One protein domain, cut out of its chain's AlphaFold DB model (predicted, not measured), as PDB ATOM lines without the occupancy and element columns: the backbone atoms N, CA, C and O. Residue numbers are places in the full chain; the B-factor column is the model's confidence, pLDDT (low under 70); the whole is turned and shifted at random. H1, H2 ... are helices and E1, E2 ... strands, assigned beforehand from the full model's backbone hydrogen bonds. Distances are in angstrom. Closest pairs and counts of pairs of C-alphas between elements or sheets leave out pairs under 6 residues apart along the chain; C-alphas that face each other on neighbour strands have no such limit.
ATOM      1  N   ILE A  17     -12.919  36.959 -13.910       75.56
ATOM      2  CA  ILE A  17     -12.293  38.217 -13.504       75.56
ATOM      3  C   ILE A  17     -12.857  39.365 -14.353       75.56
ATOM      4  O   ILE A  17     -12.914  39.266 -15.577       75.56
ATOM      5  N   GLY A  18     -13.245  40.457 -13.702       79.69
ATOM      6  CA  GLY A  18     -13.429  41.775 -14.311       79.69
ATOM      7  C   GLY A  18     -12.355  42.738 -13.804       79.69
ATOM      8  O   GLY A  18     -11.810  42.542 -12.717       79.69
ATOM      9  N   ILE A  19     -12.028  43.758 -14.586       82.56
ATOM     10  CA  ILE A  19     -11.048  44.782 -14.216       82.56
ATOM     11  C   ILE A  19     -11.687  46.146 -14.427       82.56
ATOM     12  O   ILE A  19     -12.345  46.379 -15.439       82.56
ATOM     13  N   GLU A  20     -11.486  47.031 -13.462       86.12
ATOM     14  CA  GLU A  20     -11.868  48.433 -13.555       86.12
ATOM     15  C   GLU A  20     -10.614  49.285 -13.461       86.12
ATOM     16  O   GLU A  20      -9.757  49.047 -12.607       86.12
ATOM     17  N   VAL A  21     -10.495  50.246 -14.366       84.38
ATOM     18  CA  VAL A  21      -9.347  51.143 -14.465       84.38
ATOM     19  C   VAL A  21      -9.858  52.568 -14.311       84.38
ATOM     20  O   VAL A  21     -10.665  53.014 -15.128       84.38
ATOM     21  N   GLU A  22      -9.433  53.254 -13.252       82.88
ATOM     22  CA  GLU A  22      -9.825  54.630 -12.935       82.88
ATOM     23  C   GLU A  22      -8.985  55.645 -13.721       82.88
ATOM     24  O   GLU A  22      -7.757  55.578 -13.755       82.88
ATOM     25  N   TYR A  23      -9.642  56.648 -14.292       80.31
ATOM     26  CA  TYR A  23      -9.014  57.741 -15.019       80.31
ATOM     27  C   TYR A  23      -9.454  59.092 -14.444       80.31
ATOM     28  O   TYR A  23     -10.645  59.307 -14.199       80.31
ATOM     29  N   PRO A  24      -8.533  60.063 -14.300       79.31
ATOM     30  CA  PRO A  24      -8.827  61.369 -13.715       79.31
ATOM     31  C   PRO A  24      -9.496  62.325 -14.725       79.31
ATOM     32  O   PRO A  24      -9.205  63.520 -14.736       79.31
ATOM     33  N   VAL A  25     -10.353  61.799 -15.602       79.00
ATOM     34  CA  VAL A  25     -11.057  62.523 -16.673       79.00
ATOM     35  C   VAL A  25     -12.549  62.222 -16.622       79.00
ATOM     36  O   VAL A  25     -12.963  61.199 -16.071       79.00
ATOM     37  N   SER A  26     -13.362  63.087 -17.223       83.94
ATOM     38  CA  SER A  26     -14.810  62.874 -17.303       83.94
ATOM     39  C   SER A  26     -15.170  61.631 -18.133       83.94
ATOM     40  O   SER A  26     -14.396  61.179 -18.982       83.94
ATOM     41  N   THR A  27     -16.374  61.083 -17.929       86.25
ATOM     42  CA  THR A  27     -16.859  59.949 -18.736       86.25
ATOM     43  C   THR A  27     -17.020  60.313 -20.209       86.25
ATOM     44  O   THR A  27     -16.775  59.464 -21.065       86.25
ATOM     45  N   GLU A  28     -17.387  61.563 -20.505       86.19
ATOM     46  CA  GLU A  28     -17.481  62.111 -21.862       86.19
ATOM     47  C   GLU A  28     -16.112  62.073 -22.545       86.19
ATOM     48  O   GLU A  28     -15.954  61.431 -23.581       86.19
ATOM     49  N   GLU A  29     -15.095  62.644 -21.904       83.12
ATOM     50  CA  GLU A  29     -13.734  62.699 -22.434       83.12
ATOM     51  C   GLU A  29     -13.104  61.311 -22.622       83.12
ATOM     52  O   GLU A  29     -12.466  61.046 -23.651       83.12
ATOM     53  N   LEU A  30     -13.305  60.396 -21.665       83.06
ATOM     54  CA  LEU A  30     -12.842  59.012 -21.792       83.06
ATOM     55  C   LEU A  30     -13.551  58.296 -22.949       83.06
ATOM     56  O   LEU A  30     -12.895  57.652 -23.768       83.06
ATOM     57  N   SER A  31     -14.874  58.440 -23.052       85.38
ATOM     58  CA  SER A  31     -15.671  57.800 -24.105       85.38
ATOM     59  C   SER A  31     -15.314  58.324 -25.495       85.38
ATOM     60  O   SER A  31     -15.172  57.530 -26.425       85.38
ATOM     61  N   GLU A  32     -15.125  59.637 -25.652       85.06
ATOM     62  CA  GLU A  32     -14.680  60.251 -26.908       85.06
ATOM     63  C   GLU A  32     -13.288  59.767 -27.307       85.06
ATOM     64  O   GLU A  32     -13.054  59.418 -28.466       85.06
ATOM     65  N   THR A  33     -12.369  59.696 -26.341       81.81
ATOM     66  CA  THR A  33     -11.008  59.208 -26.572       81.81
ATOM     67  C   THR A  33     -11.028  57.759 -27.049       81.81
ATOM     68  O   THR A  33     -10.469  57.455 -28.103       81.81
ATOM     69  N   LEU A  34     -11.732  56.877 -26.340       81.56
ATOM     70  CA  LEU A  34     -11.862  55.468 -26.711       81.56
ATOM     71  C   LEU A  34     -12.547  55.296 -28.076       81.56
ATOM     72  O   LEU A  34     -12.060  54.548 -28.924       81.56
ATOM     73  N   SER A  35     -13.604  56.065 -28.342       83.19
ATOM     74  CA  SER A  35     -14.288  56.067 -29.642       83.19
ATOM     75  C   SER A  35     -13.366  56.520 -30.780       83.19
ATOM     76  O   SER A  35     -13.438  55.977 -31.882       83.19
ATOM     77  N   SER A  36     -12.465  57.481 -30.531       81.69
ATOM     78  CA  SER A  36     -11.496  57.962 -31.528       81.69
ATOM     79  C   SER A  36     -10.454  56.909 -31.922       81.69
ATOM     80  O   SER A  36      -9.962  56.932 -33.050       81.69
ATOM     81  N   TYR A  37     -10.177  55.955 -31.028       78.44
ATOM     82  CA  TYR A  37      -9.349  54.780 -31.299       78.44
ATOM     83  C   TYR A  37     -10.145  53.601 -31.886       78.44
ATOM     84  O   TYR A  37      -9.560  52.584 -32.246       78.44
ATOM     85  N   GLY A  38     -11.465  53.743 -32.047       77.75
ATOM     86  CA  GLY A  38     -12.339  52.730 -32.643       77.75
ATOM     87  C   GLY A  38     -12.962  51.750 -31.647       77.75
ATOM     88  O   GLY A  38     -13.564  50.768 -32.081       77.75
ATOM     89  N   TYR A  39     -12.859  52.003 -30.339       78.00
ATOM     90  CA  TYR A  39     -13.461  51.153 -29.311       78.00
ATOM     91  C   TYR A  39     -14.960  51.441 -29.141       78.00
ATOM     92  O   TYR A  39     -15.367  52.586 -28.948       78.00
ATOM     93  N   ASP A  40     -15.787  50.391 -29.171       80.06
ATOM     94  CA  ASP A  40     -17.227  50.476 -28.877       80.06
ATOM     95  C   ASP A  40     -17.467  50.390 -27.364       80.06
ATOM     96  O   ASP A  40     -17.614  49.308 -26.789       80.06
ATOM     97  N   VAL A  41     -17.496  51.553 -26.713       77.38
ATOM     98  CA  VAL A  41     -17.789  51.691 -25.283       77.38
ATOM     99  C   VAL A  41     -19.087  52.457 -25.056       77.38
ATOM    100  O   VAL A  41     -19.455  53.354 -25.811       77.38
ATOM    101  N   ARG A  42     -19.805  52.109 -23.983       82.06
ATOM    102  CA  ARG A  42     -21.013  52.830 -23.557       82.06
ATOM    103  C   ARG A  42     -20.814  53.453 -22.186       82.06
ATOM    104  O   ARG A  42     -20.446  52.737 -21.261       82.06
ATOM    105  N   ASP A  43     -21.184  54.725 -22.060       83.25
ATOM    106  CA  ASP A  43     -21.390  55.374 -20.766       83.25
ATOM    107  C   ASP A  43     -22.661  54.821 -20.094       83.25
ATOM    108  O   ASP A  43     -23.758  54.823 -20.672       83.25
ATOM    109  N   VAL A  44     -22.495  54.290 -18.886       81.69
ATOM    110  CA  VAL A  44     -23.561  53.689 -18.073       81.69
ATOM    111  C   VAL A  44     -23.854  54.465 -16.783       81.69
ATOM    112  O   VAL A  44     -24.709  54.044 -16.004       81.69
ATOM    113  N   GLY A  45     -23.211  55.615 -16.559       80.19
ATOM    114  CA  GLY A  45     -23.330  56.391 -15.321       80.19
ATOM    115  C   GLY A  45     -22.686  55.700 -14.111       80.19
ATOM    116  O   GLY A  45     -21.807  54.862 -14.269       80.19
ATOM    117  N   TYR A  46     -23.087  56.064 -12.884       73.38
ATOM    118  CA  TYR A  46     -22.570  55.441 -11.653       73.38
ATOM    119  C   TYR A  46     -23.427  54.247 -11.230       73.38
ATOM    120  O   TYR A  46     -24.476  54.418 -10.599       73.38
ATOM    121  N   THR A  47     -22.974  53.031 -11.528       71.06
ATOM    122  CA  THR A  47     -23.572  51.814 -10.969       71.06
ATOM    123  C   THR A  47     -22.505  50.785 -10.600       71.06
ATOM    124  O   THR A  47     -21.381  50.818 -11.094       71.06
ATOM    125  N   HIS A  48     -22.882  49.863  -9.714       69.25
ATOM    126  CA  HIS A  48     -22.090  48.686  -9.353       69.25
ATOM    127  C   HIS A  48     -22.751  47.447  -9.951       69.25
ATOM    128  O   HIS A  48     -23.139  46.546  -9.218       69.25
ATOM    129  N   ASP A  49     -22.948  47.433 -11.267       72.75
ATOM    130  CA  ASP A  49     -23.549  46.301 -11.978       72.75
ATOM    131  C   ASP A  49     -22.486  45.495 -12.726       72.75
ATOM    132  O   ASP A  49     -21.359  45.939 -12.940       72.75
ATOM    133  N   THR A  50     -22.844  44.278 -13.122       71.56
ATOM    134  CA  THR A  50     -22.010  43.439 -13.981       71.56
ATOM    135  C   THR A  50     -22.450  43.577 -15.438       71.56
ATOM    136  O   THR A  50     -23.617  43.350 -15.761       71.56
ATOM    137  N   TYR A  51     -21.514  43.897 -16.331       73.31
ATOM    138  CA  TYR A  51     -21.799  44.171 -17.739       73.31
ATOM    139  C   TYR A  51     -21.299  43.056 -18.654       73.31
ATOM    140  O   TYR A  51     -20.160  42.619 -18.558       73.31
ATOM    141  N   GLY A  52     -22.126  42.627 -19.609       73.94
ATOM    142  CA  GLY A  52     -21.721  41.663 -20.643       73.94
ATOM    143  C   GLY A  52     -20.790  42.236 -21.720       73.94
ATOM    144  O   GLY A  52     -20.583  41.588 -22.739       73.94
ATOM    145  N   ARG A  53     -20.290  43.461 -21.531       77.12
ATOM    146  CA  ARG A  53     -19.358  44.166 -22.416       77.12
ATOM    147  C   ARG A  53     -18.558  45.200 -21.630       77.12
ATOM    148  O   ARG A  53     -18.936  45.528 -20.507       77.12
ATOM    149  N   THR A  54     -17.542  45.764 -22.267       79.81
ATOM    150  CA  THR A  54     -16.817  46.925 -21.752       79.81
ATOM    151  C   THR A  54     -17.705  48.166 -21.702       79.81
ATOM    152  O   THR A  54     -18.457  48.448 -22.641       79.81
ATOM    153  N   VAL A  55     -17.626  48.912 -20.603       85.44
ATOM    154  CA  VAL A  55     -18.377  50.154 -20.386       85.44
ATOM    155  C   VAL A  55     -17.512  51.209 -19.706       85.44
ATOM    156  O   VAL A  55     -16.537  50.882 -19.037       85.44
ATOM    157  N   VAL A  56     -17.906  52.470 -19.853       87.00
ATOM    158  CA  VAL A  56     -17.366  53.589 -19.077       87.00
ATOM    159  C   VAL A  56     -18.381  53.944 -17.996       87.00
ATOM    160  O   VAL A  56     -19.567  54.096 -18.287       87.00
ATOM    161  N   LYS A  57     -17.935  54.072 -16.749       87.06
ATOM    162  CA  LYS A  57     -18.764  54.523 -15.629       87.06
ATOM    163  C   LYS A  57     -18.181  55.784 -15.007       87.06
ATOM    164  O   LYS A  57     -16.994  56.070 -15.122       87.06
ATOM    165  N   HIS A  58     -19.039  56.543 -14.344       82.81
ATOM    166  CA  HIS A  58     -18.623  57.696 -13.552       82.81
ATOM    167  C   HIS A  58     -17.838  57.232 -12.322       82.81
ATOM    168  O   HIS A  58     -18.246  56.254 -11.701       82.81
ATOM    169  N   ASP A  59     -16.786  57.951 -11.924       76.19
ATOM    170  CA  ASP A  59     -16.130  57.746 -10.632       76.19
ATOM    171  C   ASP A  59     -15.954  59.055  -9.864       76.19
ATOM    172  O   ASP A  59     -15.308  60.004 -10.289       76.19
ATOM    173  N   SER A  60     -16.490  59.085  -8.652       69.69
ATOM    174  CA  SER A  60     -16.361  60.234  -7.755       69.69
ATOM    175  C   SER A  60     -15.038  60.275  -6.977       69.69
ATOM    176  O   SER A  60     -14.816  61.226  -6.224       69.69
ATOM    177  N   SER A  61     -14.184  59.251  -7.087       67.56
ATOM    178  CA  SER A  61     -13.041  59.055  -6.191       67.56
ATOM    179  C   SER A  61     -11.683  59.456  -6.777       67.56
ATOM    180  O   SER A  61     -10.805  59.870  -6.011       67.56
ATOM    181  N   CYS A  62     -11.527  59.416  -8.102       71.50
ATOM    182  CA  CYS A  62     -10.239  59.607  -8.770       71.50
ATOM    183  C   CYS A  62     -10.080  60.900  -9.599       71.50
ATOM    184  O   CYS A  62      -9.009  61.120 -10.162       71.50
ATOM    185  N   GLY A  63     -11.093  61.771  -9.654       64.75
ATOM    186  CA  GLY A  63     -11.085  62.957 -10.520       64.75
ATOM    187  C   GLY A  63     -10.110  64.078 -10.123       64.75
ATOM    188  O   GLY A  63      -9.687  64.200  -8.969       64.75
ATOM    189  N   ALA A  64      -9.736  64.897 -11.110       63.72
ATOM    190  CA  ALA A  64      -8.841  66.044 -10.948       63.72
ATOM    191  C   ALA A  64      -9.609  67.333 -10.600       63.72
ATOM    192  O   ALA A  64     -10.745  67.524 -11.018       63.72
ATOM    193  N   ASP A  65      -8.978  68.234  -9.838       61.94
ATOM    194  CA  ASP A  65      -9.438  69.619  -9.620       61.94
ATOM    195  C   ASP A  65     -10.888  69.790  -9.107       61.94
ATOM    196  O   ASP A  65     -11.514  70.833  -9.290       61.94
ATOM    197  N   GLY A  66     -11.411  68.790  -8.388       60.84
ATOM    198  CA  GLY A  66     -12.770  68.805  -7.833       60.84
ATOM    199  C   GLY A  66     -13.849  68.298  -8.792       60.84
ATOM    200  O   GLY A  66     -15.024  68.285  -8.421       60.84
ATOM    201  N   GLU A  67     -13.461  67.853  -9.984       67.94
ATOM    202  CA  GLU A  67     -14.322  67.120 -10.905       67.94
ATOM    203  C   GLU A  67     -14.319  65.625 -10.571       67.94
ATOM    204  O   GLU A  67     -13.433  65.114  -9.884       67.94
ATOM    205  N   ALA A  68     -15.351  64.923 -11.029       73.62
ATOM    206  CA  ALA A  68     -15.400  63.473 -10.942       73.62
ATOM    207  C   ALA A  68     -14.598  62.854 -12.091       73.62
ATOM    208  O   ALA A  68     -14.638  63.349 -13.217       73.62
ATOM    209  N   GLY A  69     -13.889  61.774 -11.789       81.44
ATOM    210  CA  GLY A  69     -13.216  60.952 -12.779       81.44
ATOM    211  C   GLY A  69     -14.171  59.962 -13.444       81.44
ATOM    212  O   GLY A  69     -15.404  60.060 -13.374       81.44
ATOM    213  N   SER A  70     -13.576  58.978 -14.094       85.31
ATOM    214  CA  SER A  70     -14.276  57.917 -14.803       85.31
ATOM    215  C   SER A  70     -13.554  56.594 -14.622       85.31
ATOM    216  O   SER A  70     -12.392  56.546 -14.240       85.31
ATOM    217  N   GLU A  71     -14.249  55.502 -14.894       86.25
ATOM    218  CA  GLU A  71     -13.697  54.157 -14.839       86.25
ATOM    219  C   GLU A  71     -14.047  53.405 -16.120       86.25
ATOM    220  O   GLU A  71     -15.205  53.391 -16.545       86.25
ATOM    221  N   LEU A  72     -13.060  52.737 -16.712       85.12
ATOM    222  CA  LEU A  72     -13.280  51.740 -17.754       85.12
ATOM    223  C   LEU A  72     -13.450  50.375 -17.093       85.12
ATOM    224  O   LEU A  72     -12.538  49.896 -16.423       85.12
ATOM    225  N   VAL A  73     -14.603  49.745 -17.291       83.38
ATOM    226  CA  VAL A  73     -14.954  48.454 -16.690       83.38
ATOM    227  C   VAL A  73     -15.011  47.395 -17.771       83.38
ATOM    228  O   VAL A  73     -15.786  47.519 -18.723       83.38
ATOM    229  N   THR A  74     -14.221  46.336 -17.621       79.31
ATOM    230  CA  THR A  74     -14.233  45.205 -18.549       79.31
ATOM    231  C   THR A  74     -15.386  44.253 -18.256       79.31
ATOM    232  O   THR A  74     -15.841  44.102 -17.117       79.31
ATOM    233  N   SER A  75     -15.861  43.562 -19.295       75.56
ATOM    234  CA  SER A  75     -16.788  42.457 -19.081       75.56
ATOM    235  C   SER A  75     -16.116  41.331 -18.290       75.56
ATOM    236  O   SER A  75     -14.934  41.046 -18.517       75.56
ATOM    237  N   PRO A  76     -16.863  40.614 -17.439       74.81
ATOM    238  CA  PRO A  76     -16.335  39.461 -16.734       74.81
ATOM    239  C   PRO A  76     -15.790  38.423 -17.722       74.81
ATOM    240  O   PRO A  76     -16.515  37.940 -18.591       74.81
ATOM    241  N   THR A  77     -14.517  38.070 -17.573       71.44
ATOM    242  CA  THR A  77     -13.804  37.157 -18.471       71.44
ATOM    243  C   THR A  77     -13.327  35.919 -17.730       71.44
ATOM    244  O   THR A  77     -12.876  36.008 -16.591       71.44
ATOM    245  N   ASP A  78     -13.393  34.758 -18.385       68.69
ATOM    246  CA  ASP A  78     -12.886  33.512 -17.816       68.69
ATOM    247  C   ASP A  78     -11.356  33.576 -17.593       68.69
ATOM    248  O   ASP A  78     -10.597  33.864 -18.519       68.69
ATOM    249  N   VAL A  79     -10.885  33.259 -16.388       62.97
ATOM    250  CA  VAL A  79      -9.482  33.175 -15.961       62.97
ATOM    251  C   VAL A  79      -8.669  32.269 -16.873       62.97
ATOM    252  O   VAL A  79      -7.511  32.570 -17.161       62.97
ATOM    253  N   ALA A  80      -9.241  31.169 -17.367       59.28
ATOM    254  CA  ALA A  80      -8.577  30.304 -18.336       59.28
ATOM    255  C   ALA A  80      -8.261  31.053 -19.639       59.28
ATOM    256  O   ALA A  80      -7.209  30.817 -20.234       59.28
ATOM    257  N   SER A  81      -9.113  32.001 -20.032       56.41
ATOM    258  CA  SER A  81      -8.865  32.895 -21.167       56.41
ATOM    259  C   SER A  81      -7.794  33.941 -20.833       56.41
ATOM    260  O   SER A  81      -6.980  34.278 -21.691       56.41
ATOM    261  N   LEU A  82      -7.701  34.377 -19.570       54.41
ATOM    262  CA  LEU A  82      -6.671  35.316 -19.096       54.41
ATOM    263  C   LEU A  82      -5.272  34.697 -18.966       54.41
ATOM    264  O   LEU A  82      -4.287  35.426 -18.903       54.41
ATOM    265  N   ARG A  83      -5.147  33.364 -18.953       49.88
ATOM    266  CA  ARG A  83      -3.851  32.651 -18.959       49.88
ATOM    267  C   ARG A  83      -3.172  32.623 -20.337       49.88
ATOM    268  O   ARG A  83      -2.137  31.982 -20.490       49.88
ATOM    269  N   THR A  84      -3.749  33.285 -21.338       48.44
ATOM    270  CA  THR A  84      -3.247  33.326 -22.719       48.44
ATOM    271  C   THR A  84      -2.902  34.757 -23.143       48.44
ATOM    272  O   THR A  84      -3.211  35.717 -22.437       48.44
ATOM    273  N   SER A  85      -2.311  34.924 -24.333       49.06
ATOM    274  CA  SER A  85      -2.095  36.227 -24.986       49.06
ATOM    275  C   SER A  85      -3.363  37.084 -25.111       49.06
ATOM    276  O   SER A  85      -3.254  38.283 -25.346       49.06
ATOM    277  N   ALA A  86      -4.551  36.505 -24.901       47.25
ATOM    278  CA  ALA A  86      -5.823  37.214 -24.884       47.25
ATOM    279  C   ALA A  86      -5.959  38.236 -23.742       47.25
ATOM    280  O   ALA A  86      -6.700  39.192 -23.909       47.25
ATOM    281  N   PHE A  87      -5.251  38.094 -22.609       52.25
ATOM    282  CA  PHE A  87      -5.262  39.146 -21.577       52.25
ATOM    283  C   PHE A  87      -4.591  40.416 -22.090       52.25
ATOM    284  O   PHE A  87      -5.177  41.489 -22.058       52.25
ATOM    285  N   ARG A  88      -3.374  40.273 -22.620       53.03
ATOM    286  CA  ARG A  88      -2.638  41.373 -23.243       53.03
ATOM    287  C   ARG A  88      -3.453  41.997 -24.379       53.03
ATOM    288  O   ARG A  88      -3.600  43.207 -24.410       53.03
ATOM    289  N   TYR A  89      -4.062  41.157 -25.215       55.00
ATOM    290  CA  TYR A  89      -4.915  41.585 -26.319       55.00
ATOM    291  C   TYR A  89      -6.189  42.304 -25.851       55.00
ATOM    292  O   TYR A  89      -6.585  43.273 -26.470       55.00
ATOM    293  N   MET A  90      -6.807  41.886 -24.741       54.53
ATOM    294  CA  MET A  90      -7.964  42.577 -24.169       54.53
ATOM    295  C   MET A  90      -7.595  43.996 -23.742       54.53
ATOM    296  O   MET A  90      -8.350  44.902 -24.024       54.53
ATOM    297  N   PHE A  91      -6.447  44.207 -23.096       59.03
ATOM    298  CA  PHE A  91      -6.042  45.547 -22.649       59.03
ATOM    299  C   PHE A  91      -5.483  46.423 -23.777       59.03
ATOM    300  O   PHE A  91      -5.775  47.619 -23.799       59.03
ATOM    301  N   GLU A  92      -4.768  45.827 -24.737       59.66
ATOM    302  CA  GLU A  92      -4.375  46.482 -25.992       59.66
ATOM    303  C   GLU A  92      -5.626  46.887 -26.803       59.66
ATOM    304  O   GLU A  92      -5.705  48.020 -27.254       59.66
ATOM    305  N   GLU A  93      -6.661  46.038 -26.897       54.16
ATOM    306  CA  GLU A  93      -7.960  46.353 -27.528       54.16
ATOM    307  C   GLU A  93      -8.925  47.165 -26.645       54.16
ATOM    308  O   GLU A  93     -10.090  47.345 -26.993       54.16
ATOM    309  N   LEU A  94      -8.487  47.652 -25.490       58.66
ATOM    310  CA  LEU A  94      -9.281  48.566 -24.669       58.66
ATOM    311  C   LEU A  94      -8.745  49.992 -24.717       58.66
ATOM    312  O   LEU A  94      -9.322  50.873 -24.084       58.66
ATOM    313  N   GLY A  95      -7.651  50.231 -25.447       59.44
ATOM    314  CA  GLY A  95      -7.018  51.542 -25.523       59.44
ATOM    315  C   GLY A  95      -6.369  51.967 -24.217       59.44
ATOM    316  O   GLY A  95      -6.114  53.152 -24.022       59.44
ATOM    317  N   CYS A  96      -6.181  51.044 -23.269       65.88
ATOM    318  CA  CYS A  96      -5.758  51.404 -21.925       65.88
ATOM    319  C   CYS A  96      -4.342  51.983 -21.916       65.88
ATOM    320  O   CYS A  96      -4.083  52.866 -21.101       65.88
ATOM    321  N   ASP A  97      -3.460  51.517 -22.808       64.31
ATOM    322  CA  ASP A  97      -2.118  52.074 -23.012       64.31
ATOM    323  C   ASP A  97      -2.201  53.479 -23.606       64.31
ATOM    324  O   ASP A  97      -1.673  54.424 -23.031       64.31
ATOM    325  N   GLU A  98      -2.953  53.657 -24.689       66.12
ATOM    326  CA  GLU A  98      -3.086  54.939 -25.377       66.12
ATOM    327  C   GLU A  98      -3.760  56.004 -24.504       66.12
ATOM    328  O   GLU A  98      -3.360  57.172 -24.509       66.12
ATOM    329  N   VAL A  99      -4.770  55.611 -23.724       66.50
ATOM    330  CA  VAL A  99      -5.435  56.479 -22.748       66.50
ATOM    331  C   VAL A  99      -4.486  56.782 -21.587       66.50
ATOM    332  O   VAL A  99      -4.376  57.941 -21.192       66.50
ATOM    333  N   SER A 100      -3.771  55.787 -21.051       65.12
ATOM    334  CA  SER A 100      -2.825  56.018 -19.951       65.12
ATOM    335  C   SER A 100      -1.682  56.936 -20.379       65.12
ATOM    336  O   SER A 100      -1.416  57.904 -19.678       65.12
ATOM    337  N   ASP A 101      -1.083  56.715 -21.550       64.50
ATOM    338  CA  ASP A 101       0.005  57.527 -22.104       64.50
ATOM    339  C   ASP A 101      -0.440  58.965 -22.392       64.50
ATOM    340  O   ASP A 101       0.264  59.921 -22.056       64.50
ATOM    341  N   ARG A 102      -1.631  59.150 -22.982       62.28
ATOM    342  CA  ARG A 102      -2.187  60.485 -23.259       62.28
ATOM    343  C   ARG A 102      -2.333  61.312 -21.984       62.28
ATOM    344  O   ARG A 102      -2.132  62.527 -22.017       62.28
ATOM    345  N   TRP A 103      -2.688  60.665 -20.882       62.38
ATOM    346  CA  TRP A 103      -2.998  61.345 -19.634       62.38
ATOM    347  C   TRP A 103      -1.806  61.385 -18.656       62.38
ATOM    348  O   TRP A 103      -1.721  62.330 -17.868       62.38
ATOM    349  N   ASP A 104      -0.820  60.482 -18.771       58.06
ATOM    350  CA  ASP A 104       0.417  60.473 -17.969       58.06
ATOM    351  C   ASP A 104       1.253  61.745 -18.202       58.06
ATOM    352  O   ASP A 104       1.822  62.322 -17.271       58.06
ATOM    353  N   VAL A 105       1.211  62.283 -19.428       48.38
ATOM    354  CA  VAL A 105       1.884  63.534 -19.822       48.38
ATOM    355  C   VAL A 105       1.341  64.765 -19.073       48.38
ATOM    356  O   VAL A 105       2.033  65.779 -18.962       48.38
ATOM    357  N   ALA A 106       0.128  64.704 -18.510       47.41
ATOM    358  CA  ALA A 106      -0.533  65.864 -17.909       47.41
ATOM    359  C   ALA A 106      -0.245  66.079 -16.407       47.41
ATOM    360  O   ALA A 106      -0.647  67.112 -15.872       47.41
ATOM    361  N   ASN A 107       0.454  65.167 -15.710       49.91
ATOM    362  CA  ASN A 107       0.790  65.283 -14.272       49.91
ATOM    363  C   ASN A 107      -0.414  65.490 -13.317       49.91
ATOM    364  O   ASN A 107      -0.243  65.914 -12.171       49.91
ATOM    365  N   ARG A 108      -1.640  65.177 -13.747       51.88
ATOM    366  CA  ARG A 108      -2.851  65.377 -12.939       51.88
ATOM    367  C   ARG A 108      -3.114  64.144 -12.070       51.88
ATOM    368  O   ARG A 108      -3.477  63.092 -12.564       51.88
ATOM    369  N   HIS A 109      -2.888  64.274 -10.765       54.03
ATOM    370  CA  HIS A 109      -3.534  63.505  -9.687       54.03
ATOM    371  C   HIS A 109      -3.561  61.955  -9.713       54.03
ATOM    372  O   HIS A 109      -4.230  61.367  -8.876       54.03
ATOM    373  N   TYR A 110      -2.739  61.265 -10.509       53.84
ATOM    374  CA  TYR A 110      -2.666  59.787 -10.558       53.84
ATOM    375  C   TYR A 110      -2.455  59.029  -9.240       53.84
ATOM    376  O   TYR A 110      -2.635  57.814  -9.199       53.84
ATOM    377  N   GLY A 111      -2.058  59.702  -8.156       55.50
ATOM    378  CA  GLY A 111      -1.943  59.064  -6.844       55.50
ATOM    379  C   GLY A 111      -3.275  58.513  -6.311       55.50
ATOM    380  O   GLY A 111      -3.253  57.602  -5.481       55.50
ATOM    381  N   SER A 112      -4.413  59.037  -6.784       63.81
ATOM    382  CA  SER A 112      -5.755  58.575  -6.409       63.81
ATOM    383  C   SER A 112      -6.297  57.458  -7.305       63.81
ATOM    384  O   SER A 112      -6.978  56.572  -6.799       63.81
ATOM    385  N   CYS A 113      -5.957  57.440  -8.597       76.38
ATOM    386  CA  CYS A 113      -6.521  56.481  -9.552       76.38
ATOM    387  C   CYS A 113      -6.081  55.036  -9.263       76.38
ATOM    388  O   CYS A 113      -4.891  54.716  -9.126       76.38
ATOM    389  N   GLY A 114      -7.068  54.161  -9.155       80.69
ATOM    390  CA  GLY A 114      -6.960  52.744  -8.891       80.69
ATOM    391  C   GLY A 114      -7.148  51.830 -10.081       80.69
ATOM    392  O   GLY A 114      -7.738  52.178 -11.093       80.69
ATOM    393  N   ILE A 115      -6.670  50.606  -9.895       83.94
ATOM    394  CA  ILE A 115      -7.061  49.471 -10.715       83.94
ATOM    395  C   ILE A 115      -7.755  48.485  -9.782       83.94
ATOM    396  O   ILE A 115      -7.138  47.957  -8.849       83.94
ATOM    397  N   HIS A 116      -9.044  48.256 -10.004       87.44
ATOM    398  CA  HIS A 116      -9.834  47.326  -9.211       87.44
ATOM    399  C   HIS A 116      -9.961  45.992  -9.932       87.44
ATOM    400  O   HIS A 116     -10.285  45.929 -11.116       87.44
ATOM    401  N   VAL A 117      -9.725  44.902  -9.206       86.50
ATOM    402  CA  VAL A 117      -9.938  43.547  -9.725       86.50
ATOM    403  C   VAL A 117     -11.187  42.969  -9.093       86.50
ATOM    404  O   VAL A 117     -11.292  42.868  -7.874       86.50
ATOM    405  N   HIS A 118     -12.107  42.528  -9.937       83.94
ATOM    406  CA  HIS A 118     -13.363  41.902  -9.561       83.94
ATOM    407  C   HIS A 118     -13.268  40.404  -9.771       83.94
ATOM    408  O   HIS A 118     -13.133  39.957 -10.903       83.94
ATOM    409  N   VAL A 119     -13.376  39.613  -8.706       80.56
ATOM    410  CA  VAL A 119     -13.323  38.146  -8.788       80.56
ATOM    411  C   VAL A 119     -14.689  37.552  -8.461       80.56
ATOM    412  O   VAL A 119     -15.267  37.830  -7.408       80.56
ATOM    413  N   GLY A 120     -15.220  36.743  -9.377       73.00
ATOM    414  CA  GLY A 120     -16.577  36.200  -9.312       73.00
ATOM    415  C   GLY A 120     -16.764  35.060  -8.309       73.00
ATOM    416  O   GLY A 120     -16.001  34.101  -8.307       73.00
ATOM    417  N   VAL A 121     -17.847  35.097  -7.526       64.38
ATOM    418  CA  VAL A 121     -18.297  34.007  -6.646       64.38
ATOM    419  C   VAL A 121     -19.606  33.438  -7.186       64.38
ATOM    420  O   VAL A 121     -20.604  34.146  -7.305       64.38
ATOM    421  N   THR A 122     -19.642  32.138  -7.488       51.12
ATOM    422  CA  THR A 122     -20.889  31.493  -7.928       51.12
ATOM    423  C   THR A 122     -21.765  31.110  -6.737       51.12
ATOM    424  O   THR A 122     -21.438  30.216  -5.958       51.12
ATOM    425  N   GLY A 123     -22.904  31.788  -6.586       53.06
ATOM    426  CA  GLY A 123     -23.940  31.443  -5.608       53.06
ATOM    427  C   GLY A 123     -24.764  32.650  -5.164       53.06
ATOM    428  O   GLY A 123     -24.372  33.792  -5.383       53.06
ATOM    429  N   SER A 124     -25.907  32.413  -4.511       53.22
ATOM    430  CA  SER A 124     -26.643  33.517  -3.890       53.22
ATOM    431  C   SER A 124     -25.826  34.061  -2.714       53.22
ATOM    432  O   SER A 124     -25.384  33.327  -1.819       53.22
ATOM    433  N   ALA A 125     -25.607  35.372  -2.710       55.91
ATOM    434  CA  ALA A 125     -24.771  36.034  -1.715       55.91
ATOM    435  C   ALA A 125     -25.366  36.034  -0.295       55.91
ATOM    436  O   ALA A 125     -24.701  36.385   0.678       55.91
ATOM    437  N   THR A 126     -26.614  35.585  -0.166       56.62
ATOM    438  CA  THR A 126     -27.355  35.508   1.092       56.62
ATOM    439  C   THR A 126     -27.071  34.245   1.902       56.62
ATOM    440  O   THR A 126     -27.569  34.117   3.021       56.62
ATOM    441  N   SER A 127     -26.271  33.304   1.389       63.97
ATOM    442  CA  SER A 127     -25.956  32.084   2.131       63.97
ATOM    443  C   SER A 127     -24.894  32.329   3.218       63.97
ATOM    444  O   SER A 127     -23.892  33.013   3.003       63.97
ATOM    445  N   ASN A 128     -25.063  31.717   4.399       64.69
ATOM    446  CA  ASN A 128     -24.015  31.689   5.438       64.69
ATOM    447  C   ASN A 128     -22.704  31.083   4.911       64.69
ATOM    448  O   ASN A 128     -21.619  31.445   5.367       64.69
ATOM    449  N   LEU A 129     -22.814  30.205   3.908       67.25
ATOM    450  CA  LEU A 129     -21.689  29.656   3.171       67.25
ATOM    451  C   LEU A 129     -20.876  30.775   2.505       67.25
ATOM    452  O   LEU A 129     -19.669  30.792   2.701       67.25
ATOM    453  N   THR A 130     -21.508  31.729   1.806       71.62
ATOM    454  CA  THR A 130     -20.841  32.879   1.162       71.62
ATOM    455  C   THR A 130     -20.108  33.761   2.173       71.62
ATOM    456  O   THR A 130     -18.978  34.170   1.925       71.62
ATOM    457  N   ARG A 131     -20.682  34.006   3.356       71.81
ATOM    458  CA  ARG A 131     -20.010  34.812   4.394       71.81
ATOM    459  C   ARG A 131     -18.786  34.122   4.994       71.81
ATOM    460  O   ARG A 131     -17.721  34.727   5.044       71.81
ATOM    461  N   GLY A 132     -18.906  32.854   5.405       69.00
ATOM    462  CA  GLY A 132     -17.757  32.091   5.925       69.00
ATOM    463  C   GLY A 132     -16.668  31.870   4.869       69.00
ATOM    464  O   GLY A 132     -15.489  31.703   5.167       69.00
ATOM    465  N   ARG A 133     -17.065  31.907   3.602       73.31
ATOM    466  CA  ARG A 133     -16.195  31.936   2.438       73.31
ATOM    467  C   ARG A 133     -15.410  33.255   2.349       73.31
ATOM    468  O   ARG A 133     -14.183  33.206   2.373       73.31
ATOM    469  N   LEU A 134     -16.081  34.405   2.322       78.31
ATOM    470  CA  LEU A 134     -15.428  35.724   2.289       78.31
ATOM    471  C   LEU A 134     -14.450  35.928   3.453       78.31
ATOM    472  O   LEU A 134     -13.360  36.453   3.241       78.31
ATOM    473  N   ASP A 135     -14.786  35.434   4.648       76.69
ATOM    474  CA  ASP A 135     -13.877  35.452   5.804       76.69
ATOM    475  C   ASP A 135     -12.550  34.729   5.513       76.69
ATOM    476  O   ASP A 135     -11.481  35.228   5.854       76.69
ATOM    477  N   ARG A 136     -12.582  33.587   4.811       74.75
ATOM    478  CA  ARG A 136     -11.360  32.859   4.427       74.75
ATOM    479  C   ARG A 136     -10.516  33.619   3.410       74.75
ATOM    480  O   ARG A 136      -9.301  33.672   3.579       74.75
ATOM    481  N   VAL A 137     -11.145  34.214   2.395       77.69
ATOM    482  CA  VAL A 137     -10.446  35.050   1.399       77.69
ATOM    483  C   VAL A 137      -9.784  36.233   2.087       77.69
ATOM    484  O   VAL A 137      -8.596  36.471   1.893       77.69
ATOM    485  N   TRP A 138     -10.521  36.918   2.960       82.25
ATOM    486  CA  TRP A 138      -9.988  38.040   3.719       82.25
ATOM    487  C   TRP A 138      -8.826  37.640   4.622       82.25
ATOM    488  O   TRP A 138      -7.783  38.277   4.566       82.25
ATOM    489  N   ARG A 139      -8.942  36.559   5.401       76.62
ATOM    490  CA  ARG A 139      -7.824  36.068   6.227       76.62
ATOM    491  C   ARG A 139      -6.600  35.715   5.385       76.62
ATOM    492  O   ARG A 139      -5.478  35.970   5.807       76.62
ATOM    493  N   ALA A 140      -6.797  35.121   4.208       75.44
ATOM    494  CA  ALA A 140      -5.703  34.796   3.300       75.44
ATOM    495  C   ALA A 140      -5.044  36.054   2.709       75.44
ATOM    496  O   ALA A 140      -3.822  36.067   2.539       75.44
ATOM    497  N   TYR A 141      -5.834  37.088   2.424       81.75
ATOM    498  CA  TYR A 141      -5.367  38.392   1.967       81.75
ATOM    499  C   TYR A 141      -4.615  39.148   3.077       81.75
ATOM    500  O   TYR A 141      -3.469  39.542   2.877       81.75
ATOM    501  N   ASP A 142      -5.195  39.268   4.275       82.00
ATOM    502  CA  ASP A 142      -4.590  39.956   5.429       82.00
ATOM    503  C   ASP A 142      -3.307  39.262   5.911       82.00
ATOM    504  O   ASP A 142      -2.317  39.926   6.206       82.00
ATOM    505  N   ALA A 143      -3.239  37.927   5.865       75.94
ATOM    506  CA  ALA A 143      -2.006  37.188   6.158       75.94
ATOM    507  C   ALA A 143      -0.846  37.493   5.186       75.94
ATOM    508  O   ALA A 143       0.294  37.115   5.454       75.94
ATOM    509  N   ARG A 144      -1.124  38.133   4.046       78.31
ATOM    510  CA  ARG A 144      -0.143  38.553   3.031       78.31
ATOM    511  C   ARG A 144      -0.038  40.068   2.919       78.31
ATOM    512  O   ARG A 144       0.588  40.557   1.984       78.31
ATOM    513  N   TRP A 145      -0.636  40.800   3.855       81.88
ATOM    514  CA  TRP A 145      -0.762  42.248   3.787       81.88
ATOM    515  C   TRP A 145       0.579  42.955   3.565       81.88
ATOM    516  O   TRP A 145       0.669  43.822   2.707       81.88
ATOM    517  N   ASP A 146       1.647  42.527   4.237       77.06
ATOM    518  CA  ASP A 146       2.971  43.135   4.061       77.06
ATOM    519  C   ASP A 146       3.537  42.918   2.648       77.06
ATOM    520  O   ASP A 146       4.142  43.824   2.075       77.06
ATOM    521  N   SER A 147       3.330  41.735   2.055       75.38
ATOM    522  CA  SER A 147       3.705  41.464   0.659       75.38
ATOM    523  C   SER A 147       2.834  42.251  -0.315       75.38
ATOM    524  O   SER A 147       3.347  42.761  -1.308       75.38
ATOM    525  N   VAL A 148       1.538  42.399  -0.014       82.62
ATOM    526  CA  VAL A 148       0.623  43.251  -0.780       82.62
ATOM    527  C   VAL A 148       1.118  44.692  -0.758       82.62
ATOM    528  O   VAL A 148       1.318  45.251  -1.826       82.62
ATOM    529  N   LEU A 149       1.392  45.271   0.415       79.81
ATOM    530  CA  LEU A 149       1.880  46.647   0.557       79.81
ATOM    531  C   LEU A 149       3.195  46.884  -0.180       79.81
ATOM    532  O   LEU A 149       3.352  47.895  -0.862       79.81
ATOM    533  N   LYS A 150       4.121  45.928  -0.085       76.25
ATOM    534  CA  LYS A 150       5.365  45.946  -0.856       76.25
ATOM    535  C   LYS A 150       5.085  45.981  -2.353       76.25
ATOM    536  O   LYS A 150       5.652  46.819  -3.045       76.25
ATOM    537  N   PHE A 151       4.201  45.103  -2.827       78.62
ATOM    538  CA  PHE A 151       3.852  45.030  -4.235       78.62
ATOM    539  C   PHE A 151       3.164  46.301  -4.719       78.62
ATOM    540  O   PHE A 151       3.605  46.826  -5.733       78.62
ATOM    541  N   VAL A 152       2.131  46.800  -4.025       78.19
ATOM    542  CA  VAL A 152       1.295  47.933  -4.471       78.19
ATOM    543  C   VAL A 152       1.953  49.299  -4.286       78.19
ATOM    544  O   VAL A 152       1.608  50.238  -5.002       78.19
ATOM    545  N   GLY A 153       2.929  49.389  -3.385       77.31
ATOM    546  CA  GLY A 153       3.721  50.587  -3.146       77.31
ATOM    547  C   GLY A 153       3.078  51.591  -2.176       77.31
ATOM    548  O   GLY A 153       1.900  51.486  -1.820       77.31
ATOM    549  N   PRO A 154       3.849  52.607  -1.742       76.31
ATOM    550  CA  PRO A 154       3.458  53.528  -0.668       76.31
ATOM    551  C   PRO A 154       2.231  54.395  -0.992       76.31
ATOM    552  O   PRO A 154       1.502  54.784  -0.083       76.31
ATOM    553  N   GLY A 155       1.953  54.672  -2.272       73.94
ATOM    554  CA  GLY A 155       0.782  55.464  -2.680       73.94
ATOM    555  C   GLY A 155      -0.561  54.797  -2.351       73.94
ATOM    556  O   GLY A 155      -1.552  55.491  -2.112       73.94
ATOM    557  N   ARG A 156      -0.578  53.459  -2.277       79.56
ATOM    558  CA  ARG A 156      -1.759  52.637  -1.966       79.56
ATOM    559  C   ARG A 156      -1.690  51.999  -0.575       79.56
ATOM    560  O   ARG A 156      -2.567  51.216  -0.212       79.56
ATOM    561  N   ASP A 157      -0.685  52.362   0.222       82.00
ATOM    562  CA  ASP A 157      -0.575  51.949   1.617       82.00
ATOM    563  C   ASP A 157      -1.428  52.870   2.517       82.00
ATOM    564  O   ASP A 157      -1.101  54.052   2.672       82.00
ATOM    565  N   PRO A 158      -2.501  52.372   3.162       81.81
ATOM    566  CA  PRO A 158      -3.345  53.169   4.052       81.81
ATOM    567  C   PRO A 158      -2.629  53.665   5.319       81.81
ATOM    568  O   PRO A 158      -3.180  54.513   6.019       81.81
ATOM    569  N   TYR A 159      -1.431  53.163   5.637       83.38
ATOM    570  CA  TYR A 159      -0.589  53.687   6.718       83.38
ATOM    571  C   TYR A 159       0.261  54.886   6.302       83.38
ATOM    572  O   TYR A 159       0.747  55.612   7.167       83.38
ATOM    573  N   GLN A 160       0.445  55.091   4.998       79.00
ATOM    574  CA  GLN A 160       1.337  56.114   4.446       79.00
ATOM    575  C   GLN A 160       0.602  57.130   3.558       79.00
ATOM    576  O   GLN A 160       1.127  58.209   3.302       79.00
ATOM    577  N   SER A 161      -0.626  56.825   3.129       76.00
ATOM    578  CA  SER A 161      -1.433  57.651   2.229       76.00
ATOM    579  C   SER A 161      -2.824  57.905   2.820       76.00
ATOM    580  O   SER A 161      -3.612  56.983   3.030       76.00
ATOM    581  N   SER A 162      -3.155  59.178   3.068       73.94
ATOM    582  CA  SER A 162      -4.485  59.597   3.547       73.94
ATOM    583  C   SER A 162      -5.588  59.303   2.525       73.94
ATOM    584  O   SER A 162      -6.719  58.987   2.900       73.94
ATOM    585  N   PHE A 163      -5.245  59.340   1.235       74.62
ATOM    586  CA  PHE A 163      -6.105  58.864   0.159       74.62
ATOM    587  C   PHE A 163      -6.379  57.364   0.316       74.62
ATOM    588  O   PHE A 163      -7.538  56.956   0.422       74.62
ATOM    589  N   ALA A 164      -5.324  56.548   0.421       77.19
ATOM    590  CA  ALA A 164      -5.467  55.104   0.569       77.19
ATOM    591  C   ALA A 164      -6.213  54.746   1.858       77.19
ATOM    592  O   ALA A 164      -7.022  53.827   1.861       77.19
ATOM    593  N   GLN A 165      -6.033  55.502   2.942       77.25
ATOM    594  CA  GLN A 165      -6.792  55.318   4.178       77.25
ATOM    595  C   GLN A 165      -8.303  55.516   3.975       77.25
ATOM    596  O   GLN A 165      -9.100  54.781   4.561       77.25
ATOM    597  N   ARG A 166      -8.699  56.491   3.146       74.38
ATOM    598  CA  ARG A 166     -10.103  56.834   2.880       74.38
ATOM    599  C   ARG A 166     -10.770  55.893   1.879       74.38
ATOM    600  O   ARG A 166     -11.920  55.518   2.100       74.38
ATOM    601  N   TYR A 167     -10.071  55.537   0.804       72.00
ATOM    602  CA  TYR A 167     -10.665  54.836  -0.337       72.00
ATOM    603  C   TYR A 167     -10.217  53.385  -0.478       72.00
ATOM    604  O   TYR A 167     -10.989  52.595  -0.994       72.00
ATOM    605  N   CYS A 168      -9.045  52.989   0.017       76.06
ATOM    606  CA  CYS A 168      -8.575  51.601  -0.062       76.06
ATOM    607  C   CYS A 168      -8.715  50.879   1.290       76.06
ATOM    608  O   CYS A 168      -9.114  49.728   1.324       76.06
ATOM    609  N   GLY A 169      -8.420  51.528   2.420       77.56
ATOM    610  CA  GLY A 169      -8.496  50.959   3.772       77.56
ATOM    611  C   GLY A 169      -7.609  49.719   4.014       77.56
ATOM    612  O   GLY A 169      -6.857  49.276   3.151       77.56
ATOM    613  N   ARG A 170      -7.706  49.132   5.217       82.62
ATOM    614  CA  ARG A 170      -7.143  47.807   5.580       82.62
ATOM    615  C   ARG A 170      -8.215  46.952   6.252       82.62
ATOM    616  O   ARG A 170      -8.131  46.627   7.432       82.62
ATOM    617  N   TYR A 171      -9.294  46.676   5.538       83.25
ATOM    618  CA  TYR A 171     -10.354  45.810   6.047       83.25
ATOM    619  C   TYR A 171     -11.171  45.206   4.910       83.25
ATOM    620  O   TYR A 171     -11.236  45.771   3.818       83.25
ATOM    621  N   LEU A 172     -11.827  44.081   5.194       83.25
ATOM    622  CA  LEU A 172     -12.915  43.555   4.379       83.25
ATOM    623  C   LEU A 172     -14.163  44.417   4.595       83.25
ATOM    624  O   LEU A 172     -14.717  44.464   5.696       83.25
ATOM    625  N   ALA A 173     -14.621  45.089   3.545       83.31
ATOM    626  CA  ALA A 173     -15.872  45.827   3.546       83.31
ATOM    627  C   ALA A 173     -17.040  44.907   3.162       83.31
ATOM    628  O   ALA A 173     -17.121  44.396   2.050       83.31
ATOM    629  N   MET A 174     -17.959  44.708   4.110       77.19
ATOM    630  CA  MET A 174     -19.160  43.868   3.956       77.19
ATOM    631  C   MET A 174     -20.460  44.691   3.823       77.19
ATOM    632  O   MET A 174     -21.547  44.120   3.810       77.19
ATOM    633  N   GLY A 175     -20.359  46.021   3.783       70.75
ATOM    634  CA  GLY A 175     -21.465  46.978   3.624       70.75
ATOM    635  C   GLY A 175     -20.978  48.213   2.861       70.75
ATOM    636  O   GLY A 175     -19.880  48.165   2.323       70.75
ATOM    637  N   ASP A 176     -21.726  49.320   2.845       63.03
ATOM    638  CA  ASP A 176     -21.493  50.504   1.979       63.03
ATOM    639  C   ASP A 176     -20.216  51.333   2.271       63.03
ATOM    640  O   ASP A 176     -20.156  52.533   2.010       63.03
ATOM    641  N   LYS A 177     -19.185  50.724   2.863       63.53
ATOM    642  CA  LYS A 177     -17.887  51.339   3.146       63.53
ATOM    643  C   LYS A 177     -16.825  50.888   2.148       63.53
ATOM    644  O   LYS A 177     -16.871  49.780   1.630       63.53
ATOM    645  N   TYR A 178     -15.810  51.726   1.975       75.12
ATOM    646  CA  TYR A 178     -14.613  51.431   1.192       75.12
ATOM    647  C   TYR A 178     -13.626  50.566   1.982       75.12
ATOM    648  O   TYR A 178     -13.202  50.963   3.061       75.12
ATOM    649  N   GLY A 179     -13.232  49.406   1.460       83.69
ATOM    650  CA  GLY A 179     -12.244  48.518   2.082       83.69
ATOM    651  C   GLY A 179     -11.267  47.946   1.064       83.69
ATOM    652  O   GLY A 179     -11.410  48.185  -0.134       83.69
ATOM    653  N   ALA A 180     -10.284  47.190   1.559       86.50
ATOM    654  CA  ALA A 180      -9.216  46.644   0.723       86.50
ATOM    655  C   ALA A 180      -9.744  45.544  -0.197       86.50
ATOM    656  O   ALA A 180      -9.334  45.371  -1.344       86.50
ATOM    657  N   VAL A 181     -10.714  44.826   0.359       87.81
ATOM    658  CA  VAL A 181     -11.578  43.885  -0.324       87.81
ATOM    659  C   VAL A 181     -13.006  44.359  -0.062       87.81
ATOM    660  O   VAL A 181     -13.395  44.495   1.099       87.81
ATOM    661  N   ASN A 182     -13.779  44.640  -1.103       86.31
ATOM    662  CA  ASN A 182     -15.161  45.094  -1.015       86.31
ATOM    663  C   ASN A 182     -16.110  44.014  -1.547       86.31
ATOM    664  O   ASN A 182     -16.065  43.620  -2.708       86.31
ATOM    665  N   ALA A 183     -16.974  43.521  -0.664       82.94
ATOM    666  CA  ALA A 183     -17.978  42.507  -0.960       82.94
ATOM    667  C   ALA A 183     -19.412  43.050  -0.838       82.94
ATOM    668  O   ALA A 183     -20.364  42.274  -0.926       82.94
ATOM    669  N   SER A 184     -19.605  44.357  -0.621       75.06
ATOM    670  CA  SER A 184     -20.947  44.948  -0.490       75.06
ATOM    671  C   SER A 184     -21.823  44.739  -1.735       75.06
ATOM    672  O   SER A 184     -22.971  44.294  -1.590       75.06
ATOM    673  N   PRO A 185     -21.315  44.949  -2.968       74.25
ATOM    674  CA  PRO A 185     -22.102  44.688  -4.172       74.25
ATOM    675  C   PRO A 185     -22.497  43.212  -4.314       74.25
ATOM    676  O   PRO A 185     -23.634  42.915  -4.684       74.25
ATOM    677  N   LEU A 186     -21.612  42.284  -3.918       75.25
ATOM    678  CA  LEU A 186     -21.929  40.858  -3.845       75.25
ATOM    679  C   LEU A 186     -23.062  40.597  -2.854       75.25
ATOM    680  O   LEU A 186     -24.087  40.035  -3.220       75.25
ATOM    681  N   LEU A 187     -22.905  41.018  -1.598       74.19
ATOM    682  CA  LEU A 187     -23.853  40.731  -0.513       74.19
ATOM    683  C   LEU A 187     -25.228  41.374  -0.715       74.19
ATOM    684  O   LEU A 187     -26.223  40.830  -0.236       74.19
ATOM    685  N   SER A 188     -25.287  42.496  -1.433       73.69
ATOM    686  CA  SER A 188     -26.537  43.135  -1.857       73.69
ATOM    687  C   SER A 188     -27.181  42.473  -3.082       73.69
ATOM    688  O   SER A 188     -28.327  42.783  -3.401       73.69
ATOM    689  N   GLY A 189     -26.481  41.549  -3.750       72.38
ATOM    690  CA  GLY A 189     -26.941  40.866  -4.961       72.38
ATOM    691  C   GLY A 189     -26.860  41.716  -6.231       72.38
ATOM    692  O   GLY A 189     -27.436  41.323  -7.241       72.38
ATOM    693  N   ARG A 190     -26.178  42.868  -6.183       70.44
ATOM    694  CA  ARG A 190     -25.974  43.766  -7.334       70.44
ATOM    695  C   ARG A 190     -24.866  43.272  -8.262       70.44
ATOM    696  O   ARG A 190     -24.973  43.414  -9.473       70.44
ATOM    697  N   GLN A 191     -23.845  42.626  -7.698       73.88
ATOM    698  CA  GLN A 191     -22.774  41.976  -8.453       73.88
ATOM    699  C   GLN A 191     -22.632  40.513  -8.058       73.88
ATOM    700  O   GLN A 191     -23.042  40.083  -6.981       73.88
ATOM    701  N   SER A 192     -21.989  39.745  -8.932       70.50
ATOM    702  CA  SER A 192     -21.523  38.394  -8.628       70.50
ATOM    703  C   SER A 192     -20.045  38.355  -8.230       70.50
ATOM    704  O   SER A 192     -19.459  37.278  -8.233       70.50
ATOM    705  N   THR A 193     -19.424  39.497  -7.922       78.00
ATOM    706  CA  THR A 193     -17.971  39.646  -7.738       78.00
ATOM    707  C   THR A 193     -17.603  40.298  -6.409       78.00
ATOM    708  O   THR A 193     -18.374  41.056  -5.826       78.00
ATOM    709  N   VAL A 194     -16.404  39.985  -5.924       82.81
ATOM    710  CA  VAL A 194     -15.718  40.709  -4.850       82.81
ATOM    711  C   VAL A 194     -14.646  41.586  -5.480       82.81
ATOM    712  O   VAL A 194     -13.914  41.123  -6.351       82.81
ATOM    713  N   GLU A 195     -14.534  42.821  -5.021       86.19
ATOM    714  CA  GLU A 195     -13.640  43.838  -5.563       86.19
ATOM    715  C   GLU A 195     -12.371  43.974  -4.698       86.19
ATOM    716  O   GLU A 195     -12.456  44.115  -3.479       86.19
ATOM    717  N   PHE A 196     -11.189  43.958  -5.314       88.50
ATOM    718  CA  PHE A 196      -9.885  44.194  -4.684       88.50
ATOM    719  C   PHE A 196      -9.315  45.529  -5.166       88.50
ATOM    720  O   PHE A 196      -9.168  45.720  -6.371       88.50
ATOM    721  N   ARG A 197      -8.955  46.437  -4.247       87.50
ATOM    722  CA  ARG A 197      -8.838  47.881  -4.565       87.50
ATOM    723  C   ARG A 197      -7.439  48.481  -4.396       87.50
ATOM    724  O   ARG A 197      -7.227  49.687  -4.528       87.50
ATOM    725  N   GLN A 198      -6.465  47.632  -4.083       86.31
ATOM    726  CA  GLN A 198      -5.167  48.069  -3.563       86.31
ATOM    727  C   GLN A 198      -4.167  48.378  -4.665       86.31
ATOM    728  O   GLN A 198      -3.175  49.047  -4.400       86.31
ATOM    729  N   LEU A 199      -4.427  47.946  -5.899       85.06
ATOM    730  CA  LEU A 199      -3.572  48.289  -7.020       85.06
ATOM    731  C   LEU A 199      -3.858  49.728  -7.463       85.06
ATOM    732  O   LEU A 199      -5.009  50.152  -7.545       85.06
ATOM    733  N   GLY A 200      -2.800  50.502  -7.678       80.12
ATOM    734  CA  GLY A 200      -2.864  51.837  -8.267       80.12
ATOM    735  C   GLY A 200      -2.191  51.839  -9.630       80.12
ATOM    736  O   GLY A 200      -1.428  50.924  -9.932       80.12
ATOM    737  N   HIS A 201      -2.414  52.890 -10.416       73.25
ATOM    738  CA  HIS A 201      -1.771  53.054 -11.726       73.25
ATOM    739  C   HIS A 201      -0.245  53.143 -11.665       73.25
ATOM    740  O   HIS A 201       0.425  52.890 -12.660       73.25
ATOM    741  N   ARG A 202       0.312  53.508 -10.508       70.00
ATOM    742  CA  ARG A 202       1.748  53.710 -10.316       70.00
ATOM    743  C   ARG A 202       2.318  52.712  -9.317       70.00
ATOM    744  O   ARG A 202       1.638  52.277  -8.383       70.00
ATOM    745  N   THR A 203       3.567  52.320  -9.542       62.22
ATOM    746  CA  THR A 203       4.295  51.377  -8.680       62.22
ATOM    747  C   THR A 203       4.737  52.015  -7.367       62.22
ATOM    748  O   THR A 203       4.875  51.326  -6.358       62.22
ATOM    749  N   ASP A 204       4.913  53.336  -7.360       58.50
ATOM    750  CA  ASP A 204       5.364  54.109  -6.215       58.50
ATOM    751  C   ASP A 204       4.954  55.593  -6.316       58.50
ATOM    752  O   ASP A 204       4.187  56.011  -7.187       58.50
ATOM    753  N   THR A 205       5.467  56.413  -5.398       54.41
ATOM    754  CA  THR A 205       5.283  57.873  -5.404       54.41
ATOM    755  C   THR A 205       6.159  58.599  -6.430       54.41
ATOM    756  O   THR A 205       6.012  59.810  -6.578       54.41
ATOM    757  N   THR A 206       7.095  57.910  -7.092       53.56
ATOM    758  CA  THR A 206       8.063  58.499  -8.035       53.56
ATOM    759  C   THR A 206       7.560  58.503  -9.476       53.56
ATOM    760  O   THR A 206       8.018  59.323 -10.268       53.56
ATOM    761  N   GLY A 207       6.538  57.699  -9.783       55.56
ATOM    762  CA  GLY A 207       5.669  57.924 -10.936       55.56
ATOM    763  C   GLY A 207       5.715  56.875 -12.037       55.56
ATOM    764  O   GLY A 207       5.034  57.068 -13.037       55.56
ATOM    765  N   ALA A 208       6.460  55.777 -11.879       63.53
ATOM    766  CA  ALA A 208       6.473  54.732 -12.898       63.53
ATOM    767  C   ALA A 208       5.092  54.065 -13.002       63.53
ATOM    768  O   ALA A 208       4.568  53.543 -12.009       63.53
ATOM    769  N   LEU A 209       4.511  54.094 -14.205       67.69
ATOM    770  CA  LEU A 209       3.277  53.382 -14.512       67.69
ATOM    771  C   LEU A 209       3.465  51.881 -14.277       67.69
ATOM    772  O   LEU A 209       4.527  51.313 -14.545       67.69
ATOM    773  N   ARG A 210       2.418  51.242 -13.759       73.25
ATOM    774  CA  ARG A 210       2.333  49.786 -13.696       73.25
ATOM    775  C   ARG A 210       2.373  49.224 -15.101       73.25
ATOM    776  O   ARG A 210       1.667  49.684 -15.990       73.25
ATOM    777  N   THR A 211       3.134  48.159 -15.260       70.00
ATOM    778  CA  THR A 211       3.051  47.331 -16.455       70.00
ATOM    779  C   THR A 211       1.796  46.460 -16.396       70.00
ATOM    780  O   THR A 211       1.377  46.011 -15.325       70.00
ATOM    781  N   TRP A 212       1.216  46.126 -17.548       71.75
ATOM    782  CA  TRP A 212       0.076  45.199 -17.591       71.75
ATOM    783  C   TRP A 212       0.404  43.802 -17.078       71.75
ATOM    784  O   TRP A 212      -0.482  43.115 -16.577       71.75
ATOM    785  N   ALA A 213       1.672  43.390 -17.144       69.31
ATOM    786  CA  ALA A 213       2.126  42.153 -16.522       69.31
ATOM    787  C   ALA A 213       1.898  42.168 -14.998       69.31
ATOM    788  O   ALA A 213       1.462  41.168 -14.432       69.31
ATOM    789  N   GLU A 214       2.113  43.311 -14.341       74.38
ATOM    790  CA  GLU A 214       1.835  43.474 -12.910       74.38
ATOM    791  C   GLU A 214       0.333  43.505 -12.610       74.38
ATOM    792  O   GLU A 214      -0.102  42.913 -11.623       74.38
ATOM    793  N   VAL A 215      -0.471  44.157 -13.458       77.25
ATOM    794  CA  VAL A 215      -1.941  44.180 -13.319       77.25
ATOM    795  C   VAL A 215      -2.520  42.776 -13.454       77.25
ATOM    796  O   VAL A 215      -3.325  42.338 -12.632       77.25
ATOM    797  N   TRP A 216      -2.077  42.051 -14.474       74.00
ATOM    798  CA  TRP A 216      -2.455  40.668 -14.701       74.00
ATOM    799  C   TRP A 216      -2.108  39.784 -13.510       74.00
ATOM    800  O   TRP A 216      -2.927  38.995 -13.040       74.00
ATOM    801  N   GLU A 217      -0.897  39.929 -12.987       73.19
ATOM    802  CA  GLU A 217      -0.461  39.125 -11.864       73.19
ATOM    803  C   GLU A 217      -1.262  39.425 -10.604       73.19
ATOM    804  O   GLU A 217      -1.635  38.503  -9.877       73.19
ATOM    805  N   TRP A 218      -1.562  40.698 -10.361       80.81
ATOM    806  CA  TRP A 218      -2.462  41.089  -9.290       80.81
ATOM    807  C   TRP A 218      -3.832  40.428  -9.451       80.81
ATOM    808  O   TRP A 218      -4.379  39.898  -8.482       80.81
ATOM    809  N   ALA A 219      -4.364  40.387 -10.674       78.75
ATOM    810  CA  ALA A 219      -5.642  39.752 -10.956       78.75
ATOM    811  C   ALA A 219      -5.617  38.238 -10.685       78.75
ATOM    812  O   ALA A 219      -6.516  37.706 -10.028       78.75
ATOM    813  N   VAL A 220      -4.548  37.555 -11.099       74.69
ATOM    814  CA  VAL A 220      -4.333  36.129 -10.817       74.69
ATOM    815  C   VAL A 220      -4.155  35.879  -9.317       74.69
ATOM    816  O   VAL A 220      -4.724  34.928  -8.784       74.69
ATOM    817  N   PHE A 221      -3.406  36.726  -8.610       77.62
ATOM    818  CA  PHE A 221      -3.268  36.651  -7.156       77.62
ATOM    819  C   PHE A 221      -4.634  36.732  -6.462       77.62
ATOM    820  O   PHE A 221      -4.937  35.897  -5.607       77.62
ATOM    821  N   CYS A 222      -5.477  37.689  -6.858       81.56
ATOM    822  CA  CYS A 222      -6.823  37.850  -6.312       81.56
ATOM    823  C   CYS A 222      -7.698  36.610  -6.566       81.56
ATOM    824  O   CYS A 222      -8.378  36.153  -5.650       81.56
ATOM    825  N   ASP A 223      -7.641  36.025  -7.764       77.19
ATOM    826  CA  ASP A 223      -8.374  34.794  -8.096       77.19
ATOM    827  C   ASP A 223      -7.908  33.592  -7.264       77.19
ATOM    828  O   ASP A 223      -8.722  32.928  -6.617       77.19
ATOM    829  N   LEU A 224      -6.599  33.371  -7.146       73.12
ATOM    830  CA  LEU A 224      -6.042  32.266  -6.354       73.12
ATOM    831  C   LEU A 224      -6.427  32.331  -4.871       73.12
ATOM    832  O   LEU A 224      -6.654  31.292  -4.239       73.12
ATOM    833  N   LEU A 225      -6.545  33.539  -4.307       73.69
ATOM    834  CA  LEU A 225      -7.048  33.719  -2.944       73.69
ATOM    835  C   LEU A 225      -8.475  33.179  -2.789       73.69
ATOM    836  O   LEU A 225      -8.803  32.617  -1.741       73.69
ATOM    837  N   THR A 226      -9.309  33.300  -3.824       67.50
ATOM    838  CA  THR A 226     -10.682  32.769  -3.825       67.50
ATOM    839  C   THR A 226     -10.748  31.258  -4.031       67.50
ATOM    840  O   THR A 226     -11.645  30.608  -3.492       67.50
ATOM    841  N   GLU A 227      -9.753  30.658  -4.687       59.25
ATOM    842  CA  GLU A 227      -9.645  29.201  -4.819       59.25
ATOM    843  C   GLU A 227      -9.155  28.508  -3.532       59.25
ATOM    844  O   GLU A 227      -9.100  27.281  -3.467       59.25
ATOM    845  N   SER A 228      -8.809  29.263  -2.476       52.47
ATOM    846  CA  SER A 228      -8.112  28.747  -1.281       52.47
ATOM    847  C   SER A 228      -6.769  28.066  -1.604       52.47
ATOM    848  O   SER A 228      -6.192  27.388  -0.749       52.47
ATOM    849  N   VAL A 229      -6.245  28.271  -2.817       49.38
ATOM    850  CA  VAL A 229      -4.938  27.787  -3.259       49.38
ATOM    851  C   VAL A 229      -3.908  28.785  -2.747       49.38
ATOM    852  O   VAL A 229      -3.519  29.742  -3.401       49.38
ATOM    853  N   ALA A 230      -3.470  28.574  -1.509       46.69
ATOM    854  CA  ALA A 230      -2.454  29.391  -0.847       46.69
ATOM    855  C   ALA A 230      -1.016  29.134  -1.361       46.69
ATOM    856  O   ALA A 230      -0.060  29.432  -0.642       46.69
ATOM    857  N   HIS A 231      -0.859  28.609  -2.579       44.28
ATOM    858  CA  HIS A 231       0.420  28.335  -3.231       44.28
ATOM    859  C   HIS A 231       0.503  29.119  -4.536       44.28
ATOM    860  O   HIS A 231      -0.450  29.125  -5.308       44.28
TER     861      HIS A 231
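What this domain is: This is residues 17 to 231 of the 266 residues of an uncharacterized protein of Firmicutes bacterium ADurb.Bin506 (UniProt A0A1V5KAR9). A five-stranded sheet, strongly twisted and curled like part of a barrel, forms the core, with the long helix H9 packed slantwise over E4 and E5 and helix H1 over E3 near the other edge. Short pairings tie residues 42 to 43 to the edge strand E2 and residues 181 to 182 to the edge strand E5, while H5 lies off the sheet and meets H9 near the end of H9. The printed part has 215 residues with nine named helices and five named strands, in the order E1 H1 E2 E3 H2 H3 H4 E4 H5 H6 H7 H8 E5 H9. The sheet's order is E2 E3 E1 E4 E5, all antiparallel, and the class is mixed, helices and strands. The whole is compact, with a radius of gyration of the C-alphas of 16.2 A, and rounded, spanning 46 by 37 by 33 A.

Where its parts are: E1, residues 17 to 23, begins at C-alpha 17 (-12.293, 38.217, -13.504) and is 19.9 A long. H1 is residues 27 to 36, 14.0 A. E2 is residues 55 to 59 and E3 residues 69 to 73. H2, residues 79 to 82, H3, residues 86 to 92, and H4, residues 96 to 104, follow. E4 is residues 114 to 120, 19.1 A. H5, residues 128 to 142, spans 21.1 A from C-alpha 128 (-24.015, 31.689, 5.438). H6 is residues 145 to 152, H7 residues 162 to 167 and H8 residues 184 to 187. E5, residues 193 to 200, spans 19.4 A. H9, residues 212 to 226, spans 21.4 A and ends at C-alpha 226 (-10.682, 32.769, -3.825).

How they stand to each other: E1 and E4 are antiparallel at 162 degrees, with N 18 and O 118 2.8 A apart, within hydrogen-bond range. E3 and E1 have N 23 and O 70 at 2.8 A, the hairpin E2 and E3 has N 57 and O 71 at 2.8 A, and E4 and E5 have N 117 and O 196 at 3.0 A. E1, H1 and E2 form a split strand-helix-strand unit, two strands running the same way with E3 between them, its crossover right-handed. H1 and H9 are on one face of the sheet, in two layers. H9 is over E4 and E5 at a height over the sheet of 8.5 A; the closest C-alphas of E4 and H9, Val 117 and Ala 219, are 5.9 A apart. H5 touches H9 at a steep tilt of 47 degrees, the closest C-alphas being those of Val 137 and Leu 225, 5.7 A. H3 and H9 only just touch, as do H1 and H4, each with 3 pairs of C-alphas within 8 A. H2, H4, H6, H7 and H8 only graze the sheet. Every O i to N i+4 pair is within hydrogen-bond range in H1, H3, H4, H5, H6 and H7, and 10 of 11 in H9; H2 and H8 are too short for such a pair.

The domain as a whole: The C-alphas farthest apart, Val 105 and Asn 128, are 48.2 A apart. The printed part has no cut. The links H1 to E2, H7 to H8 and E5 to H9 are long. Mean pLDDT of the printed part is 72.4, with 69 residues under 70, among them residues 78 to 112.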